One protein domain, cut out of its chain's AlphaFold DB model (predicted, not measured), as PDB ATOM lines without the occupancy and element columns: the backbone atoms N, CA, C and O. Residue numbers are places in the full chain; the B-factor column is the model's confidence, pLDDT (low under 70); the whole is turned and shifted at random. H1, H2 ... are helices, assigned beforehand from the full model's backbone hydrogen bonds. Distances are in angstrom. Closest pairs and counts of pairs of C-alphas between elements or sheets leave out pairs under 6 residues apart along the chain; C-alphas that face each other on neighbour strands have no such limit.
ATOM      1  N   SER A 625     -12.133 -31.498 -28.959       65.17
ATOM      2  CA  SER A 625     -12.466 -30.906 -30.259       65.17
ATOM      3  C   SER A 625     -12.908 -31.921 -31.327       65.17
ATOM      4  O   SER A 625     -13.696 -31.569 -32.196       65.17
ATOM      5  N   LYS A 626     -12.488 -33.194 -31.250       65.54
ATOM      6  CA  LYS A 626     -12.984 -34.278 -32.135       65.54
ATOM      7  C   LYS A 626     -14.277 -34.935 -31.641       65.54
ATOM      8  O   LYS A 626     -14.854 -35.781 -32.323       65.54
ATOM      9  N   LEU A 627     -14.704 -34.598 -30.427       62.31
ATOM     10  CA  LEU A 627     -15.895 -35.149 -29.788       62.31
ATOM     11  C   LEU A 627     -17.163 -34.348 -30.086       62.31
ATOM     12  O   LEU A 627     -18.253 -34.893 -29.941       62.31
ATOM     13  N   GLU A 628     -17.030 -33.093 -30.515       57.24
ATOM     14  CA  GLU A 628     -18.158 -32.175 -30.721       57.24
ATOM     15  C   GLU A 628     -19.117 -32.655 -31.829       57.24
ATOM     16  O   GLU A 628     -20.330 -32.472 -31.718       57.24
ATOM     17  N   ASP A 629     -18.593 -33.369 -32.832       55.91
ATOM     18  CA  ASP A 629     -19.372 -34.001 -33.906       55.91
ATOM     19  C   ASP A 629     -20.058 -35.321 -33.497       55.91
ATOM     20  O   ASP A 629     -20.992 -35.781 -34.167       55.91
ATOM     21  N   ARG A 630     -19.621 -35.989 -32.416       52.27
ATOM     22  CA  ARG A 630     -20.141 -37.321 -32.055       52.27
ATOM     23  C   ARG A 630     -21.398 -37.219 -31.187       52.27
ATOM     24  O   ARG A 630     -21.371 -36.755 -30.050       52.27
ATOM     25  N   ARG A 631     -22.519 -37.756 -31.690       50.09
ATOM     26  CA  ARG A 631     -23.790 -37.880 -30.944       50.09
ATOM     27  C   ARG A 631     -23.678 -38.878 -29.782       50.09
ATOM     28  O   ARG A 631     -24.050 -40.040 -29.913       50.09
ATOM     29  N   LEU A 632     -23.209 -38.394 -28.639       52.21
ATOM     30  CA  LEU A 632     -23.049 -39.139 -27.389       52.21
ATOM     31  C   LEU A 632     -24.399 -39.661 -26.854       52.21
ATOM     32  O   LEU A 632     -25.263 -38.878 -26.450       52.21
ATOM     33  N   GLN A 633     -24.583 -40.985 -26.873       45.87
ATOM     34  CA  GLN A 633     -25.841 -41.657 -26.509       45.87
ATOM     35  C   GLN A 633     -25.956 -41.972 -25.002       45.87
ATOM     36  O   GLN A 633     -25.031 -41.740 -24.235       45.87
ATOM     37  N   ASP A 634     -27.136 -42.440 -24.581       48.69
ATOM     38  CA  ASP A 634     -27.670 -42.537 -23.205       48.69
ATOM     39  C   ASP A 634     -26.649 -42.860 -22.075       48.69
ATOM     40  O   ASP A 634     -26.322 -44.015 -21.792       48.69
ATOM     41  N   ARG A 635     -26.145 -41.814 -21.397       55.86
ATOM     42  CA  ARG A 635     -24.882 -41.855 -20.618       55.86
ATOM     43  C   ARG A 635     -24.942 -42.520 -19.231       55.86
ATOM     44  O   ARG A 635     -23.917 -42.580 -18.554       55.86
ATOM     45  N   ASP A 636     -26.095 -43.034 -18.803       58.50
ATOM     46  CA  ASP A 636     -26.261 -43.748 -17.520       58.50
ATOM     47  C   ASP A 636     -25.979 -45.269 -17.625       58.50
ATOM     48  O   ASP A 636     -26.147 -46.004 -16.647       58.50
ATOM     49  N   LEU A 637     -25.557 -45.763 -18.798       67.57
ATOM     50  CA  LEU A 637     -25.318 -47.184 -19.069       67.57
ATOM     51  C   LEU A 637     -23.831 -47.501 -19.286       67.57
ATOM     52  O   LEU A 637     -23.153 -46.893 -20.107       67.57
ATOM     53  N   TYR A 638     -23.344 -48.506 -18.560       70.83
ATOM     54  CA  TYR A 638     -21.963 -48.983 -18.586       70.83
ATOM     55  C   TYR A 638     -21.941 -50.467 -19.004       70.83
ATOM     56  O   TYR A 638     -22.131 -51.325 -18.138       70.83
ATOM     57  N   PRO A 639     -21.781 -50.799 -20.300       76.82
ATOM     58  CA  PRO A 639     -21.723 -52.184 -20.777       76.82
ATOM     59  C   PRO A 639     -20.404 -52.869 -20.391       76.82
ATOM     60  O   PRO A 639     -19.378 -52.203 -20.241       76.82
ATOM     61  N   CYS A 640     -20.415 -54.196 -20.244       81.28
ATOM     62  CA  CYS A 640     -19.184 -54.946 -20.020       81.28
ATOM     63  C   CYS A 640     -18.313 -55.010 -21.296       81.28
ATOM     64  O   CYS A 640     -18.816 -55.405 -22.350       81.28
ATOM     65  N   PRO A 641     -17.009 -54.670 -21.221       77.60
ATOM     66  CA  PRO A 641     -16.049 -54.881 -22.309       77.60
ATOM     67  C   PRO A 641     -15.673 -56.353 -22.517       77.60
ATOM     68  O   PRO A 641     -15.001 -56.652 -23.493       77.60
ATOM     69  N   GLY A 642     -16.025 -57.251 -21.594       75.95
ATOM     70  CA  GLY A 642     -15.503 -58.612 -21.583       75.95
ATOM     71  C   GLY A 642     -15.976 -59.479 -22.750       75.95
ATOM     72  O   GLY A 642     -17.023 -59.211 -23.353       75.95
ATOM     73  N   THR A 643     -15.229 -60.537 -23.057       75.50
ATOM     74  CA  THR A 643     -15.697 -61.636 -23.914       75.50
ATOM     75  C   THR A 643     -17.014 -62.188 -23.362       75.50
ATOM     76  O   THR A 643     -17.180 -62.329 -22.152       75.50
ATOM     77  N   ASP A 644     -17.984 -62.400 -24.254       71.13
ATOM     78  CA  ASP A 644     -19.304 -63.020 -24.026       71.13
ATOM     79  C   ASP A 644     -20.226 -62.419 -22.946       71.13
ATOM     80  O   ASP A 644     -21.393 -62.795 -22.824       71.13
ATOM     81  N   CYS A 645     -19.782 -61.394 -22.217       80.05
ATOM     82  CA  CYS A 645     -20.623 -60.702 -21.252       80.05
ATOM     83  C   CYS A 645     -21.481 -59.605 -21.897       80.05
ATOM     84  O   CYS A 645     -20.988 -58.617 -22.444       80.05
ATOM     85  N   SER A 646     -22.798 -59.754 -21.748       79.23
ATOM     86  CA  SER A 646     -23.835 -58.807 -22.180       79.23
ATOM     87  C   SER A 646     -24.368 -57.909 -21.049       79.23
ATOM     88  O   SER A 646     -25.339 -57.172 -21.236       79.23
ATOM     89  N   ARG A 647     -23.772 -57.960 -19.847       82.19
ATOM     90  CA  ARG A 647     -24.264 -57.220 -18.671       82.19
ATOM     91  C   ARG A 647     -24.004 -55.715 -18.802       82.19
ATOM     92  O   ARG A 647     -22.917 -55.283 -19.183       82.19
ATOM     93  N   VAL A 648     -24.999 -54.913 -18.417       79.44
ATOM     94  CA  VAL A 648     -24.953 -53.441 -18.456       79.44
ATOM     95  C   VAL A 648     -25.282 -52.869 -17.079       79.44
ATOM     96  O   VAL A 648     -26.286 -53.222 -16.460       79.44
ATOM     97  N   PHE A 649     -24.439 -51.960 -16.594       78.73
ATOM     98  CA  PHE A 649     -24.478 -51.441 -15.229       78.73
ATOM     99  C   PHE A 649     -24.901 -49.971 -15.197       78.73
ATOM    100  O   PHE A 649     -24.505 -49.183 -16.047       78.73
ATOM    101  N   LYS A 650     -25.666 -49.571 -14.174       69.47
ATOM    102  CA  LYS A 650     -26.145 -48.178 -14.018       69.47
ATOM    103  C   LYS A 650     -25.136 -47.210 -13.396       69.47
ATOM    104  O   LYS A 650     -25.423 -46.029 -13.250       69.47
ATOM    105  N   GLN A 651     -24.004 -47.717 -12.912       67.91
ATOM    106  CA  GLN A 651     -22.910 -46.913 -12.365       67.91
ATOM    107  C   GLN A 651     -21.598 -47.644 -12.622       67.91
ATOM    108  O   GLN A 651     -21.501 -48.844 -12.354       67.91
ATOM    109  N   PHE A 652     -20.576 -46.902 -13.039       66.95
ATOM    110  CA  PHE A 652     -19.222 -47.396 -13.294       66.95
ATOM    111  C   PHE A 652     -18.650 -48.271 -12.172       66.95
ATOM    112  O   PHE A 652     -17.988 -49.264 -12.449       66.95
ATOM    113  N   LYS A 653     -18.947 -47.955 -10.901       73.53
ATOM    114  CA  LYS A 653     -18.488 -48.751  -9.752       73.53
ATOM    115  C   LYS A 653     -18.962 -50.210  -9.815       73.53
ATOM    116  O   LYS A 653     -18.200 -51.099  -9.467       73.53
ATOM    117  N   TYR A 654     -20.184 -50.465 -10.295       80.96
ATOM    118  CA  TYR A 654     -20.721 -51.822 -10.411       80.96
ATOM    119  C   TYR A 654     -20.093 -52.572 -11.590       80.96
ATOM    120  O   TYR A 654     -19.777 -53.744 -11.436       80.96
ATOM    121  N   LEU A 655     -19.821 -51.891 -12.712       81.08
ATOM    122  CA  LEU A 655     -19.034 -52.469 -13.807       81.08
ATOM    123  C   LEU A 655     -17.597 -52.775 -13.355       81.08
ATOM    124  O   LEU A 655     -17.076 -53.848 -13.630       81.08
ATOM    125  N   SER A 656     -16.960 -51.874 -12.603       79.11
ATOM    126  CA  SER A 656     -15.599 -52.099 -12.110       79.11
ATOM    127  C   SER A 656     -15.526 -53.212 -11.053       79.11
ATOM    128  O   SER A 656     -14.490 -53.860 -10.976       79.11
ATOM    129  N   VAL A 657     -16.590 -53.456 -10.275       82.00
ATOM    130  CA  VAL A 657     -16.708 -54.638  -9.396       82.00
ATOM    131  C   VAL A 657     -16.943 -55.908 -10.215       82.00
ATOM    132  O   VAL A 657     -16.252 -56.889  -9.995       82.00
ATOM    133  N   HIS A 658     -17.851 -55.886 -11.192       85.23
ATOM    134  CA  HIS A 658     -18.122 -57.025 -12.077       85.23
ATOM    135  C   HIS A 658     -16.876 -57.481 -12.853       85.23
ATOM    136  O   HIS A 658     -16.566 -58.667 -12.857       85.23
ATOM    137  N   LEU A 659     -16.106 -56.549 -13.422       82.18
ATOM    138  CA  LEU A 659     -14.846 -56.868 -14.100       82.18
ATOM    139  C   LEU A 659     -13.825 -57.520 -13.158       82.18
ATOM    140  O   LEU A 659     -13.166 -58.479 -13.542       82.18
ATOM    141  N   LYS A 660     -13.745 -57.049 -11.908       79.93
ATOM    142  CA  LYS A 660     -12.890 -57.645 -10.869       79.93
ATOM    143  C   LYS A 660     -13.425 -58.954 -10.269       79.93
ATOM    144  O   LYS A 660     -12.683 -59.607  -9.547       79.93
ATOM    145  N   ALA A 661     -14.682 -59.320 -10.519       81.19
ATOM    146  CA  ALA A 661     -15.330 -60.487  -9.912       81.19
ATOM    147  C   ALA A 661     -15.588 -61.637 -10.900       81.19
ATOM    148  O   ALA A 661     -15.627 -62.787 -10.482       81.19
ATOM    149  N   GLU A 662     -15.781 -61.342 -12.188       79.55
ATOM    150  CA  GLU A 662     -16.133 -62.341 -13.213       79.55
ATOM    151  C   GLU A 662     -15.187 -62.335 -14.429       79.55
ATOM    152  O   GLU A 662     -15.261 -63.241 -15.249       79.55
ATOM    153  N   HIS A 663     -14.279 -61.354 -14.547       80.37
ATOM    154  CA  HIS A 663     -13.367 -61.213 -15.697       80.37
ATOM    155  C   HIS A 663     -11.883 -61.029 -15.304       80.37
ATOM    156  O   HIS A 663     -11.051 -60.729 -16.156       80.37
ATOM    157  N   GLN A 664     -11.535 -61.188 -14.022       66.89
ATOM    158  CA  GLN A 664     -10.249 -60.750 -13.457       66.89
ATOM    159  C   GLN A 664      -9.021 -61.538 -13.965       66.89
ATOM    160  O   GLN A 664      -7.948 -60.938 -14.045       66.89
ATOM    161  N   ASN A 665      -9.192 -62.815 -14.341       60.56
ATOM    162  CA  ASN A 665      -8.114 -63.724 -14.778       60.56
ATOM    163  C   ASN A 665      -8.266 -64.225 -16.233       60.56
ATOM    164  O   ASN A 665      -7.309 -64.714 -16.817       60.56
ATOM    165  N   ASN A 666      -9.458 -64.112 -16.833       64.98
ATOM    166  CA  ASN A 666      -9.798 -64.809 -18.086       64.98
ATOM    167  C   ASN A 666      -9.685 -63.976 -19.365       64.98
ATOM    168  O   ASN A 666      -9.655 -64.539 -20.456       64.98
ATOM    169  N   ASP A 667      -9.791 -62.655 -19.249       78.98
ATOM    170  CA  ASP A 667     -10.416 -61.853 -20.296       78.98
ATOM    171  C   ASP A 667      -9.526 -60.681 -20.707       78.98
ATOM    172  O   ASP A 667      -9.431 -59.649 -20.037       78.98
ATOM    173  N   GLU A 668      -8.882 -60.847 -21.858       80.62
ATOM    174  CA  GLU A 668      -7.974 -59.866 -22.447       80.62
ATOM    175  C   GLU A 668      -8.647 -58.519 -22.765       80.62
ATOM    176  O   GLU A 668      -7.990 -57.476 -22.717       80.62
ATOM    177  N   ASN A 669      -9.957 -58.493 -23.033       81.12
ATOM    178  CA  ASN A 669     -10.686 -57.242 -23.241       81.12
ATOM    179  C   ASN A 669     -10.957 -56.529 -21.904       81.12
ATOM    180  O   ASN A 669     -10.823 -55.307 -21.810       81.12
ATOM    181  N   ALA A 670     -11.280 -57.281 -20.849       80.72
ATOM    182  CA  ALA A 670     -11.432 -56.752 -19.494       80.72
ATOM    183  C   ALA A 670     -10.106 -56.236 -18.912       80.72
ATOM    184  O   ALA A 670     -10.073 -55.140 -18.343       80.72
ATOM    185  N   LYS A 671      -9.009 -56.982 -19.097       80.84
ATOM    186  CA  LYS A 671      -7.650 -56.602 -18.685       80.84
ATOM    187  C   LYS A 671      -7.201 -55.318 -19.392       80.84
ATOM    188  O   LYS A 671      -6.844 -54.351 -18.722       80.84
ATOM    189  N   HIS A 672      -7.360 -55.243 -20.717       82.26
ATOM    190  CA  HIS A 672      -7.070 -54.035 -21.499       82.26
ATOM    191  C   HIS A 672      -7.925 -52.827 -21.079       82.26
ATOM    192  O   HIS A 672      -7.432 -51.707 -20.954       82.26
ATOM    193  N   TYR A 673      -9.217 -53.037 -20.808       81.40
ATOM    194  CA  TYR A 673     -10.109 -51.991 -20.300       81.40
ATOM    195  C   TYR A 673      -9.677 -51.458 -18.923       81.40
ATOM    196  O   TYR A 673      -9.907 -50.281 -18.624       81.40
ATOM    197  N   LEU A 674      -9.102 -52.311 -18.066       78.80
ATOM    198  CA  LEU A 674      -8.578 -51.918 -16.758       78.80
ATOM    199  C   LEU A 674      -7.243 -51.170 -16.885       78.80
ATOM    200  O   LEU A 674      -7.076 -50.165 -16.200       78.80
ATOM    201  N   ASP A 675      -6.357 -51.561 -17.801       81.05
ATOM    202  CA  ASP A 675      -5.134 -50.803 -18.099       81.05
ATOM    203  C   ASP A 675      -5.450 -49.397 -18.653       81.05
ATOM    204  O   ASP A 675      -5.089 -48.386 -18.050       81.05
ATOM    205  N   MET A 676      -6.294 -49.303 -19.688       78.71
ATOM    206  CA  MET A 676      -6.785 -48.029 -20.253       78.71
ATOM    207  C   MET A 676      -7.654 -47.197 -19.285       78.71
ATOM    208  O   MET A 676      -8.081 -46.078 -19.601       78.71
ATOM    209  N   LYS A 677      -7.945 -47.725 -18.091       73.81
ATOM    210  CA  LYS A 677      -8.520 -46.995 -16.954       73.81
ATOM    211  C   LYS A 677      -7.443 -46.564 -15.947       73.81
ATOM    212  O   LYS A 677      -7.636 -45.537 -15.302       73.81
ATOM    213  N   ASN A 678      -6.361 -47.318 -15.788       76.43
ATOM    214  CA  ASN A 678      -5.290 -47.025 -14.840       76.43
ATOM    215  C   ASN A 678      -4.314 -45.952 -15.359       76.43
ATOM    216  O   ASN A 678      -3.842 -45.169 -14.541       76.43
ATOM    217  N   ARG A 679      -4.120 -45.817 -16.684       75.69
ATOM    218  CA  ARG A 679      -3.358 -44.725 -17.352       75.69
ATOM    219  C   ARG A 679      -4.002 -43.319 -17.227       75.69
ATOM    220  O   ARG A 679      -4.009 -42.526 -18.169       75.69
ATOM    221  N   ARG A 680      -4.655 -43.014 -16.099       78.49
ATOM    222  CA  ARG A 680      -5.434 -41.783 -15.878       78.49
ATOM    223  C   ARG A 680      -4.636 -40.715 -15.148       78.49
ATOM    224  O   ARG A 680      -4.741 -40.566 -13.930       78.49
ATOM    225  N   GLU A 681      -3.919 -39.930 -15.940       76.16
ATOM    226  CA  GLU A 681      -3.197 -38.745 -15.487       76.16
ATOM    227  C   GLU A 681      -4.072 -37.730 -14.750       76.16
ATOM    228  O   GLU A 681      -5.265 -37.585 -15.020       76.16
ATOM    229  N   LYS A 682      -3.473 -36.975 -13.827       82.73
ATOM    230  CA  LYS A 682      -4.195 -36.038 -12.957       82.73
ATOM    231  C   LYS A 682      -3.478 -34.697 -12.870       82.73
ATOM    232  O   LYS A 682      -2.426 -34.587 -12.249       82.73
ATOM    233  N   CYS A 683      -4.116 -33.653 -13.396       82.11
ATOM    234  CA  CYS A 683      -3.582 -32.293 -13.360       82.11
ATOM    235  C   CYS A 683      -3.337 -31.819 -11.921       82.11
ATOM    236  O   CYS A 683      -4.233 -31.852 -11.071       82.11
ATOM    237  N   THR A 684      -2.125 -31.340 -11.650       82.54
ATOM    238  CA  THR A 684      -1.695 -30.866 -10.327       82.54
ATOM    239  C   THR A 684      -2.494 -29.639  -9.865       82.54
ATOM    240  O   THR A 684      -2.885 -29.561  -8.695       82.54
ATOM    241  N   TYR A 685      -2.813 -28.726 -10.790       80.56
ATOM    242  CA  TYR A 685      -3.461 -27.439 -10.521       80.56
ATOM    243  C   TYR A 685      -4.974 -27.545 -10.259       80.56
ATOM    244  O   TYR A 685      -5.445 -27.084  -9.217       80.56
ATOM    245  N   CYS A 686      -5.759 -28.143 -11.168       76.54
ATOM    246  CA  CYS A 686      -7.219 -28.256 -11.002       76.54
ATOM    247  C   CYS A 686      -7.705 -29.611 -10.459       76.54
ATOM    248  O   CYS A 686      -8.823 -29.683  -9.949       76.54
ATOM    249  N   ARG A 687      -6.880 -30.666 -10.526       74.53
ATOM    250  CA  ARG A 687      -7.226 -32.065 -10.193       74.53
ATOM    251  C   ARG A 687      -8.245 -32.742 -11.130       74.53
ATOM    252  O   ARG A 687      -8.800 -33.777 -10.751       74.53
ATOM    253  N   ARG A 688      -8.449 -32.228 -12.359       77.55
ATOM    254  CA  ARG A 688      -9.055 -33.008 -13.462       77.55
ATOM    255  C   ARG A 688      -8.254 -34.287 -13.694       77.55
ATOM    256  O   ARG A 688      -7.034 -34.285 -13.537       77.55
ATOM    257  N   HIS A 689      -8.959 -35.350 -14.072       77.87
ATOM    258  CA  HIS A 689      -8.358 -36.620 -14.467       77.87
ATOM    259  C   HIS A 689      -8.499 -36.770 -15.983       77.87
ATOM    260  O   HIS A 689      -9.614 -36.792 -16.506       77.87
ATOM    261  N   PHE A 690      -7.363 -36.858 -16.657       77.56
ATOM    262  CA  PHE A 690      -7.221 -37.123 -18.081       77.56
ATOM    263  C   PHE A 690      -6.957 -38.619 -18.286       77.56
ATOM    264  O   PHE A 690      -7.003 -39.393 -17.331       77.56
ATOM    265  N   MET A 691      -6.772 -39.060 -19.529       75.30
ATOM    266  CA  MET A 691      -6.645 -40.494 -19.851       75.30
ATOM    267  C   MET A 691      -5.365 -40.855 -20.608       75.30
ATOM    268  O   MET A 691      -5.200 -41.994 -21.032       75.30
ATOM    269  N   SER A 692      -4.496 -39.870 -20.819       77.91
ATOM    270  CA  SER A 692      -3.147 -40.032 -21.346       77.91
ATOM    271  C   SER A 692      -2.321 -38.791 -20.988       77.91
ATOM    272  O   SER A 692      -2.878 -37.711 -20.753       77.91
ATOM    273  N   ALA A 693      -0.995 -38.915 -21.025       84.12
ATOM    274  CA  ALA A 693      -0.076 -37.786 -20.865       84.12
ATOM    275  C   ALA A 693      -0.146 -36.757 -22.019       84.12
ATOM    276  O   ALA A 693       0.359 -35.642 -21.879       84.12
ATOM    277  N   PHE A 694      -0.775 -37.097 -23.152       85.09
ATOM    278  CA  PHE A 694      -1.101 -36.130 -24.206       85.09
ATOM    279  C   PHE A 694      -2.223 -35.192 -23.741       85.09
ATOM    280  O   PHE A 694      -2.051 -33.976 -23.721       85.09
ATOM    281  N   HIS A 695      -3.342 -35.761 -23.278       82.13
ATOM    282  CA  HIS A 695      -4.496 -34.998 -22.787       82.13
ATOM    283  C   HIS A 695      -4.180 -34.175 -21.532       82.13
ATOM    284  O   HIS A 695      -4.772 -33.116 -21.341       82.13
ATOM    285  N   LEU A 696      -3.245 -34.635 -20.690       87.47
ATOM    286  CA  LEU A 696      -2.724 -33.818 -19.592       87.47
ATOM    287  C   LEU A 696      -1.982 -32.582 -20.130       87.47
ATOM    288  O   LEU A 696      -2.358 -31.471 -19.768       87.47
ATOM    289  N   ARG A 697      -0.995 -32.754 -21.024       86.68
ATOM    290  CA  ARG A 697      -0.213 -31.636 -21.592       86.68
ATOM    291  C   ARG A 697      -1.069 -30.627 -22.361       86.68
ATOM    292  O   ARG A 697      -0.842 -29.427 -22.238       86.68
ATOM    293  N   GLU A 698      -2.064 -31.095 -23.117       83.70
ATOM    294  CA  GLU A 698      -3.052 -30.237 -23.795       83.70
ATOM    295  C   GLU A 698      -3.794 -29.346 -22.781       83.70
ATOM    296  O   GLU A 698      -3.935 -28.139 -22.975       83.70
ATOM    297  N   HIS A 699      -4.208 -29.918 -21.648       82.97
ATOM    298  CA  HIS A 699      -4.898 -29.186 -20.590       82.97
ATOM    299  C   HIS A 699      -3.981 -28.294 -19.733       82.97
ATOM    300  O   HIS A 699      -4.421 -27.240 -19.264       82.97
ATOM    301  N   GLU A 700      -2.721 -28.665 -19.511       84.51
ATOM    302  CA  GLU A 700      -1.782 -27.865 -18.713       84.51
ATOM    303  C   GLU A 700      -1.519 -26.481 -19.323       84.51
ATOM    304  O   GLU A 700      -1.308 -25.523 -18.577       84.51
ATOM    305  N   GLN A 701      -1.687 -26.316 -20.641       84.11
ATOM    306  CA  GLN A 701      -1.662 -24.994 -21.280       84.11
ATOM    307  C   GLN A 701      -2.753 -24.043 -20.765       84.11
ATOM    308  O   GLN A 701      -2.537 -22.834 -20.705       84.11
ATOM    309  N   VAL A 702      -3.899 -24.554 -20.298       80.74
ATOM    310  CA  VAL A 702      -4.937 -23.723 -19.659       80.74
ATOM    311  C   VAL A 702      -4.432 -23.148 -18.326       80.74
ATOM    312  O   VAL A 702      -4.818 -22.042 -17.933       80.74
ATOM    313  N   HIS A 703      -3.528 -23.866 -17.652       81.11
ATOM    314  CA  HIS A 703      -2.884 -23.453 -16.406       81.11
ATOM    315  C   HIS A 703      -1.641 -22.576 -16.603       81.11
ATOM    316  O   HIS A 703      -1.288 -21.847 -15.675       81.11
ATOM    317  N   CYS A 704      -1.034 -22.547 -17.795       75.68
ATOM    318  CA  CYS A 704       0.016 -21.583 -18.122       75.68
ATOM    319  C   CYS A 704      -0.464 -20.130 -17.924       75.68
ATOM    320  O   CYS A 704      -1.610 -19.776 -18.214       75.68
ATOM    321  N   GLY A 705       0.431 -19.289 -17.395       75.48
ATOM    322  CA  GLY A 705       0.179 -17.887 -17.047       75.48
ATOM    323  C   GLY A 705       0.484 -17.564 -15.574       75.48
ATOM    324  O   GLY A 705       0.611 -18.470 -14.752       75.48
ATOM    325  N   PRO A 706       0.572 -16.271 -15.199       79.61
ATOM    326  CA  PRO A 706       0.966 -15.831 -13.850       79.61
ATOM    327  C   PRO A 706      -0.069 -16.154 -12.758       79.61
ATOM    328  O   PRO A 706       0.202 -16.007 -11.570       79.61
ATOM    329  N   GLN A 707      -1.266 -16.581 -13.157       84.46
ATOM    330  CA  GLN A 707      -2.349 -17.003 -12.279       84.46
ATOM    331  C   GLN A 707      -2.809 -18.406 -12.712       84.46
ATOM    332  O   GLN A 707      -3.715 -18.525 -13.549       84.46
ATOM    333  N   PRO A 708      -2.172 -19.484 -12.219       83.33
ATOM    334  CA  PRO A 708      -2.474 -20.844 -12.663       83.33
ATOM    335  C   PRO A 708      -3.785 -21.385 -12.077       83.33
ATOM    336  O   PRO A 708      -4.423 -22.252 -12.670       83.33
ATOM    337  N   TYR A 709      -4.247 -20.877 -10.931       82.97
ATOM    338  CA  TYR A 709      -5.408 -21.433 -10.233       82.97
ATOM    339  C   TYR A 709      -6.723 -20.827 -10.744       82.97
ATOM    340  O   TYR A 709      -7.236 -19.865 -10.180       82.97
ATOM    341  N   MET A 710      -7.285 -21.387 -11.818       85.48
ATOM    342  CA  MET A 710      -8.578 -20.960 -12.382       85.48
ATOM    343  C   MET A 710      -9.796 -21.491 -11.602       85.48
ATOM    344  O   MET A 710      -9.785 -22.600 -11.057       85.48
ATOM    345  N   CYS A 711     -10.899 -20.739 -11.604       84.02
ATOM    346  CA  CYS A 711     -12.168 -21.201 -11.049       84.02
ATOM    347  C   CYS A 711     -13.071 -21.861 -12.104       84.02
ATOM    348  O   CYS A 711     -13.775 -21.181 -12.835       84.02
ATOM    349  N   VAL A 712     -13.132 -23.198 -12.102       79.90
ATOM    350  CA  VAL A 712     -13.962 -24.033 -13.011       79.90
ATOM    351  C   VAL A 712     -15.495 -23.879 -12.809       79.90
ATOM    352  O   VAL A 712     -16.268 -24.730 -13.234       79.90
ATOM    353  N   SER A 713     -15.975 -22.855 -12.093       81.48
ATOM    354  CA  SER A 713     -17.420 -22.637 -11.919       81.48
ATOM    355  C   SER A 713     -18.033 -22.066 -13.195       81.48
ATOM    356  O   SER A 713     -17.476 -21.149 -13.787       81.48
ATOM    357  N   ILE A 714     -19.242 -22.515 -13.547       80.74
ATOM    358  CA  ILE A 714     -20.086 -21.814 -14.528       80.74
ATOM    359  C   ILE A 714     -20.235 -20.344 -14.102       80.74
ATOM    360  O   ILE A 714     -20.344 -20.051 -12.902       80.74
ATOM    361  N   ASP A 715     -20.241 -19.456 -15.096       76.87
ATOM    362  CA  ASP A 715     -20.244 -17.996 -14.964       76.87
ATOM    363  C   ASP A 715     -19.001 -17.445 -14.232       76.87
ATOM    364  O   ASP A 715     -19.074 -16.420 -13.550       76.87
ATOM    365  N   CYS A 716     -17.851 -18.125 -14.341       82.47
ATOM    366  CA  CYS A 716     -16.582 -17.637 -13.814       82.47
ATOM    367  C   CYS A 716     -15.375 -17.944 -14.705       82.47
ATOM    368  O   CYS A 716     -15.180 -19.064 -15.160       82.47
ATOM    369  N   TYR A 717     -14.518 -16.932 -14.845       80.06
ATOM    370  CA  TYR A 717     -13.231 -16.996 -15.544       80.06
ATOM    371  C   TYR A 717     -12.083 -16.468 -14.668       80.06
ATOM    372  O   TYR A 717     -10.983 -16.218 -15.151       80.06
ATOM    373  N   ALA A 718     -12.334 -16.274 -13.368       84.76
ATOM    374  CA  ALA A 718     -11.357 -15.705 -12.453       84.76
ATOM    375  C   ALA A 718     -10.200 -16.685 -12.195       84.76
ATOM    376  O   ALA A 718     -10.410 -17.875 -11.922       84.76
ATOM    377  N   ARG A 719      -8.981 -16.151 -12.270       88.53
ATOM    378  CA  ARG A 719      -7.717 -16.855 -12.057       88.53
ATOM    379  C   ARG A 719      -7.013 -16.266 -10.833       88.53
ATOM    380  O   ARG A 719      -7.243 -15.111 -10.481       88.53
ATOM    381  N   PHE A 720      -6.194 -17.076 -10.170       88.29
ATOM    382  CA  PHE A 720      -5.553 -16.721  -8.903       88.29
ATOM    383  C   PHE A 720      -4.085 -17.144  -8.854       88.29
ATOM    384  O   PHE A 720      -3.696 -18.135  -9.480       88.29
ATOM    385  N   GLY A 721      -3.281 -16.394  -8.095       87.23
ATOM    386  CA  GLY A 721      -1.867 -16.689  -7.860       87.23
ATOM    387  C   GLY A 721      -1.666 -17.820  -6.850       87.23
ATOM    388  O   GLY A 721      -0.712 -18.586  -6.963       87.23
ATOM    389  N   SER A 722      -2.602 -17.996  -5.909       87.08
ATOM    390  CA  SER A 722      -2.558 -19.070  -4.907       87.08
ATOM    391  C   SER A 722      -3.842 -19.901  -4.800       87.08
ATOM    392  O   SER A 722      -4.956 -19.460  -5.097       87.08
ATOM    393  N   VAL A 723      -3.695 -21.121  -4.269       86.92
ATOM    394  CA  VAL A 723      -4.821 -22.004  -3.914       86.92
ATOM    395  C   VAL A 723      -5.741 -21.348  -2.874       86.92
ATOM    396  O   VAL A 723      -6.954 -21.549  -2.916       86.92
ATOM    397  N   ASN A 724      -5.194 -20.536  -1.963       87.77
ATOM    398  CA  ASN A 724      -5.962 -19.868  -0.909       87.77
ATOM    399  C   ASN A 724      -6.872 -18.768  -1.471       87.77
ATOM    400  O   ASN A 724      -8.032 -18.668  -1.071       87.77
ATOM    401  N   GLU A 725      -6.389 -17.988  -2.440       90.78
ATOM    402  CA  GLU A 725      -7.223 -17.052  -3.199       90.78
ATOM    403  C   GLU A 725      -8.351 -17.780  -3.944       90.78
ATOM    404  O   GLU A 725      -9.510 -17.389  -3.806       90.78
ATOM    405  N   LEU A 726      -8.049 -18.877  -4.657       89.55
ATOM    406  CA  LEU A 726      -9.066 -19.678  -5.352       89.55
ATOM    407  C   LEU A 726     -10.100 -20.274  -4.378       89.55
ATOM    408  O   LEU A 726     -11.291 -20.310  -4.691       89.55
ATOM    409  N   LEU A 727      -9.684 -20.723  -3.191       86.06
ATOM    410  CA  LEU A 727     -10.593 -21.209  -2.148       86.06
ATOM    411  C   LEU A 727     -11.502 -20.089  -1.627       86.06
ATOM    412  O   LEU A 727     -12.721 -20.271  -1.596       86.06
ATOM    413  N   ASN A 728     -10.937 -18.929  -1.285       87.24
ATOM    414  CA  ASN A 728     -11.685 -17.751  -0.836       87.24
ATOM    415  C   ASN A 728     -12.644 -17.236  -1.918       87.24
ATOM    416  O   ASN A 728     -13.771 -16.843  -1.623       87.24
ATOM    417  N   HIS A 729     -12.238 -17.281  -3.185       87.97
ATOM    418  CA  HIS A 729     -13.090 -16.944  -4.316       87.97
ATOM    419  C   HIS A 729     -14.206 -17.977  -4.536       87.97
ATOM    420  O   HIS A 729     -15.351 -17.579  -4.737       87.97
ATOM    421  N   LYS A 730     -13.943 -19.287  -4.410       82.22
ATOM    422  CA  LYS A 730     -15.003 -20.311  -4.481       82.22
ATOM    423  C   LYS A 730     -16.054 -20.154  -3.376       82.22
ATOM    424  O   LYS A 730     -17.211 -20.487  -3.621       82.22
ATOM    425  N   GLN A 731     -15.719 -19.574  -2.216       83.21
ATOM    426  CA  GLN A 731     -16.725 -19.188  -1.210       83.21
ATOM    427  C   GLN A 731     -17.657 -18.040  -1.670       83.21
ATOM    428  O   GLN A 731     -18.747 -17.895  -1.121       83.21
ATOM    429  N   LYS A 732     -17.283 -17.242  -2.685       81.46
ATOM    430  CA  LYS A 732     -18.110 -16.150  -3.246       81.46
ATOM    431  C   LYS A 732     -19.159 -16.625  -4.274       81.46
ATOM    432  O   LYS A 732     -20.001 -15.833  -4.690       81.46
ATOM    433  N   HIS A 733     -19.120 -17.881  -4.728       79.13
ATOM    434  CA  HIS A 733     -19.950 -18.365  -5.843       79.13
ATOM    435  C   HIS A 733     -21.293 -18.963  -5.422       79.13
ATOM    436  O   HIS A 733     -21.384 -20.158  -5.147       79.13
ATOM    437  N   ASP A 734     -22.365 -18.165  -5.457       73.42
ATOM    438  CA  ASP A 734     -23.679 -18.520  -4.888       73.42
ATOM    439  C   ASP A 734     -24.407 -19.782  -5.478       73.42
ATOM    440  O   ASP A 734     -25.556 -20.055  -5.132       73.42
ATOM    441  N   ASP A 735     -23.782 -20.568  -6.366       71.62
ATOM    442  CA  ASP A 735     -24.086 -21.982  -6.692       71.62
ATOM    443  C   ASP A 735     -22.874 -22.568  -7.417       71.62
ATOM    444  O   ASP A 735     -22.668 -22.248  -8.589       71.62
ATOM    445  N   LEU A 736     -22.074 -23.390  -6.725       78.09
ATOM    446  CA  LEU A 736     -20.994 -24.157  -7.345       78.09
ATOM    447  C   LEU A 736     -21.601 -25.151  -8.338       78.09
ATOM    448  O   LEU A 736     -22.239 -26.139  -7.963       78.09
ATOM    449  N   ARG A 737     -21.422 -24.835  -9.617       79.81
ATOM    450  CA  ARG A 737     -21.916 -25.591 -10.762       79.81
ATOM    451  C   ARG A 737     -20.779 -25.771 -11.741       79.81
ATOM    452  O   ARG A 737     -20.059 -24.817 -12.013       79.81
ATOM    453  N   TYR A 738     -20.681 -26.962 -12.302       79.58
ATOM    454  CA  TYR A 738     -19.614 -27.350 -13.206       79.58
ATOM    455  C   TYR A 738     -20.268 -27.949 -14.459       79.58
ATOM    456  O   TYR A 738     -20.945 -28.976 -14.362       79.58
ATOM    457  N   LYS A 739     -20.170 -27.268 -15.609       81.34
ATOM    458  CA  LYS A 739     -20.645 -27.792 -16.905       81.34
ATOM    459  C   LYS A 739     -19.551 -28.687 -17.477       81.34
ATOM    460  O   LYS A 739     -18.378 -28.418 -17.243       81.34
ATOM    461  N   CYS A 740     -19.921 -29.688 -18.266       79.59
ATOM    462  CA  CYS A 740     -18.968 -30.246 -19.216       79.59
ATOM    463  C   CYS A 740     -18.572 -29.192 -20.261       79.59
ATOM    464  O   CYS A 740     -19.433 -28.488 -20.792       79.59
ATOM    465  N   GLU A 741     -17.273 -29.089 -20.535       73.26
ATOM    466  CA  GLU A 741     -16.706 -28.186 -21.550       73.26
ATOM    467  C   GLU A 741     -16.926 -28.687 -22.989       73.26
ATOM    468  O   GLU A 741     -16.795 -27.917 -23.931       73.26
ATOM    469  N   LEU A 742     -17.341 -29.946 -23.161       72.12
ATOM    470  CA  LEU A 742     -17.589 -30.579 -24.457       72.12
ATOM    471  C   LEU A 742     -18.880 -30.069 -25.122       72.12
ATOM    472  O   LEU A 742     -19.970 -30.197 -24.547       72.12
ATOM    473  N   ASN A 743     -18.786 -29.538 -26.346       66.55
ATOM    474  CA  ASN A 743     -19.957 -29.035 -27.070       66.55
ATOM    475  C   ASN A 743     -20.994 -30.130 -27.367       66.55
ATOM    476  O   ASN A 743     -20.693 -31.304 -27.541       66.55
ATOM    477  N   GLY A 744     -22.271 -29.745 -27.320       66.78
ATOM    478  CA  GLY A 744     -23.401 -30.679 -27.268       66.78
ATOM    479  C   GLY A 744     -23.684 -31.236 -25.863       66.78
ATOM    480  O   GLY A 744     -24.846 -31.500 -25.537       66.78
ATOM    481  N   CYS A 745     -22.688 -31.329 -24.971       72.25
ATOM    482  CA  CYS A 745     -22.913 -31.815 -23.615       72.25
ATOM    483  C   CYS A 745     -23.357 -30.710 -22.644       72.25
ATOM    484  O   CYS A 745     -22.572 -29.912 -22.140       72.25
ATOM    485  N   ASN A 746     -24.648 -30.706 -22.311       75.28
ATOM    486  CA  ASN A 746     -25.243 -29.738 -21.385       75.28
ATOM    487  C   ASN A 746     -25.490 -30.300 -19.972       75.28
ATOM    488  O   ASN A 746     -26.339 -29.790 -19.236       75.28
ATOM    489  N   ILE A 747     -24.767 -31.354 -19.569       78.05
ATOM    490  CA  ILE A 747     -24.860 -31.867 -18.196       78.05
ATOM    491  C   ILE A 747     -24.066 -30.953 -17.254       78.05
ATOM    492  O   ILE A 747     -22.906 -30.622 -17.497       78.05
ATOM    493  N   VAL A 748     -24.733 -30.531 -16.177       81.52
ATOM    494  CA  VAL A 748     -24.186 -29.659 -15.134       81.52
ATOM    495  C   VAL A 748     -24.190 -30.404 -13.809       81.52
ATOM    496  O   VAL A 748     -25.251 -30.752 -13.283       81.52
ATOM    497  N   PHE A 749     -23.003 -30.600 -13.251       78.81
ATOM    498  CA  PHE A 749     -22.792 -31.222 -11.952       78.81
ATOM    499  C   PHE A 749     -22.653 -30.166 -10.858       78.81
ATOM    500  O   PHE A 749     -22.320 -29.008 -11.111       78.81
ATOM    501  N   SER A 750     -22.911 -30.573  -9.616       76.23
ATOM    502  CA  SER A 750     -22.640 -29.750  -8.428       76.23
ATOM    503  C   SER A 750     -21.483 -30.256  -7.575       76.23
ATOM    504  O   SER A 750     -21.125 -29.622  -6.589       76.23
ATOM    505  N   ASP A 751     -20.934 -31.410  -7.936       75.96
ATOM    506  CA  ASP A 751     -19.658 -31.896  -7.439       75.96
ATOM    507  C   ASP A 751     -18.667 -31.937  -8.607       75.96
ATOM    508  O   ASP A 751     -19.039 -32.195  -9.753       75.96
ATOM    509  N   LEU A 752     -17.410 -31.655  -8.289       79.75
ATOM    510  CA  LEU A 752     -16.313 -31.574  -9.237       79.75
ATOM    511  C   LEU A 752     -15.831 -32.979  -9.645       79.75
ATOM    512  O   LEU A 752     -15.519 -33.203 -10.810       79.75
ATOM    513  N   GLY A 753     -15.864 -33.953  -8.725       73.56
ATOM    514  CA  GLY A 753     -15.540 -35.352  -9.025       73.56
ATOM    515  C   GLY A 753     -16.540 -36.004  -9.986       73.56
ATOM    516  O   GLY A 753     -16.144 -36.742 -10.887       73.56
ATOM    517  N   GLN A 754     -17.831 -35.681  -9.851       78.36
ATOM    518  CA  GLN A 754     -18.866 -36.110 -10.799       78.36
ATOM    519  C   GLN A 754     -18.639 -35.555 -12.211       78.36
ATOM    520  O   GLN A 754     -18.781 -36.310 -13.175       78.36
ATOM    521  N   LEU A 755     -18.236 -34.281 -12.341       83.70
ATOM    522  CA  LEU A 755     -17.867 -33.719 -13.642       83.70
ATOM    523  C   LEU A 755     -16.690 -34.490 -14.255       83.70
ATOM    524  O   LEU A 755     -16.786 -34.941 -15.392       83.70
ATOM    525  N   TYR A 756     -15.615 -34.699 -13.493       81.92
ATOM    526  CA  TYR A 756     -14.402 -35.351 -13.998       81.92
ATOM    527  C   TYR A 756     -14.650 -36.803 -14.428       81.92
ATOM    528  O   TYR A 756     -14.117 -37.256 -15.439       81.92
ATOM    529  N   HIS A 757     -15.518 -37.530 -13.718       74.82
ATOM    530  CA  HIS A 757     -15.931 -38.873 -14.127       74.82
ATOM    531  C   HIS A 757     -16.715 -38.860 -15.454       74.82
ATOM    532  O   HIS A 757     -16.532 -39.751 -16.284       74.82
ATOM    533  N   HIS A 758     -17.580 -37.867 -15.655       79.95
ATOM    534  CA  HIS A 758     -18.400 -37.708 -16.858       79.95
ATOM    535  C   HIS A 758     -17.594 -37.215 -18.076       79.95
ATOM    536  O   HIS A 758     -17.847 -37.643 -19.206       79.95
ATOM    537  N   GLU A 759     -16.598 -36.357 -17.854       78.31
ATOM    538  CA  GLU A 759     -15.622 -35.936 -18.862       78.31
ATOM    539  C   GLU A 759     -14.775 -37.124 -19.324       78.31
ATOM    540  O   GLU A 759     -14.745 -37.437 -20.512       78.31
ATOM    541  N   ALA A 760     -14.238 -37.904 -18.384       76.88
ATOM    542  CA  ALA A 760     -13.525 -39.149 -18.673       76.88
ATOM    543  C   ALA A 760     -14.418 -40.307 -19.182       76.88
ATOM    544  O   ALA A 760     -13.928 -41.425 -19.366       76.88
ATOM    545  N   GLN A 761     -15.722 -40.071 -19.378       75.37
ATOM    546  CA  GLN A 761     -16.619 -40.955 -20.129       75.37
ATOM    547  C   GLN A 761     -16.706 -40.512 -21.601       75.37
ATOM    548  O   GLN A 761     -16.814 -41.362 -22.472       75.37
ATOM    549  N   HIS A 762     -16.624 -39.206 -21.913       77.16
ATOM    550  CA  HIS A 762     -16.742 -38.699 -23.299       77.16
ATOM    551  C   HIS A 762     -15.636 -39.242 -24.190       77.16
ATOM    552  O   HIS A 762     -15.905 -39.859 -25.214       77.16
ATOM    553  N   PHE A 763     -14.390 -39.100 -23.752       76.93
ATOM    554  CA  PHE A 763     -13.239 -39.630 -24.472       76.93
ATOM    555  C   PHE A 763     -13.279 -41.152 -24.688       76.93
ATOM    556  O   PHE A 763     -12.715 -41.635 -25.665       76.93
ATOM    557  N   ARG A 764     -13.962 -41.920 -23.824       72.95
ATOM    558  CA  ARG A 764     -14.212 -43.345 -24.085       72.95
ATOM    559  C   ARG A 764     -15.269 -43.529 -25.168       72.95
ATOM    560  O   ARG A 764     -15.039 -44.307 -26.085       72.95
ATOM    561  N   ASP A 765     -16.389 -42.817 -25.089       73.16
ATOM    562  CA  ASP A 765     -17.465 -42.900 -26.084       73.16
ATOM    563  C   ASP A 765     -16.993 -42.486 -27.504       73.16
ATOM    564  O   ASP A 765     -17.639 -42.825 -28.495       73.16
TER     565      ASP A 765
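AT A GLANCE: This is residues 625 to 765 of the 1887 residues of the protein "RLF zinc finger" of Rattus norvegicus (UniProt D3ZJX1). What is its shape? With little regular structure, this is an elongated string of short helices and loops: H1 and H2 near each other at one end, H4 at the other, H3 between along one side, H5 nearest the middle. What is printed? The 141 residues have five named helices, H1 to H5 in order, and no named strand: all helix, with 55 residues in named elements. It is only just loose, close to compact, with radius of gyration of the C-alphas 17.4 A and spans 51 by 29 by 26 A.

IN THESE COORDINATES: Where is the first helix? H1, residues 652 to 662, 15.3 A, begins at C-alpha 652 (-19.222, -47.396, -13.294). What follows? H2 is residues 668 to 678, 15.2 A; H3 693 to 703, 15.3 A; H4 723 to 730, 10.3 A; H5 752 to 765, 20.3 A, ending at C-alpha 765 (-17.465, -42.900, -26.084).

HOW THE PARTS SIT: Do helices touch? H1 and H2 are close but not clearly touching, closest C-alphas Leu 659 and Ala 670 at 6.4 A; other helix pairs are apart. And their backbones? Each O i to N i+4 pair is within hydrogen-bond range in H1, H2 and H4, 4 of 7 in H3, 8 of 10 in H5.

THE WHOLE: Which links are long? H2 to H3, H3 to H4 and H4 to H5; the printed part has no cut. Where is pLDDT under 70? Residues 625 to 637, 650 to 652, 664 to 666 and 743 to 744.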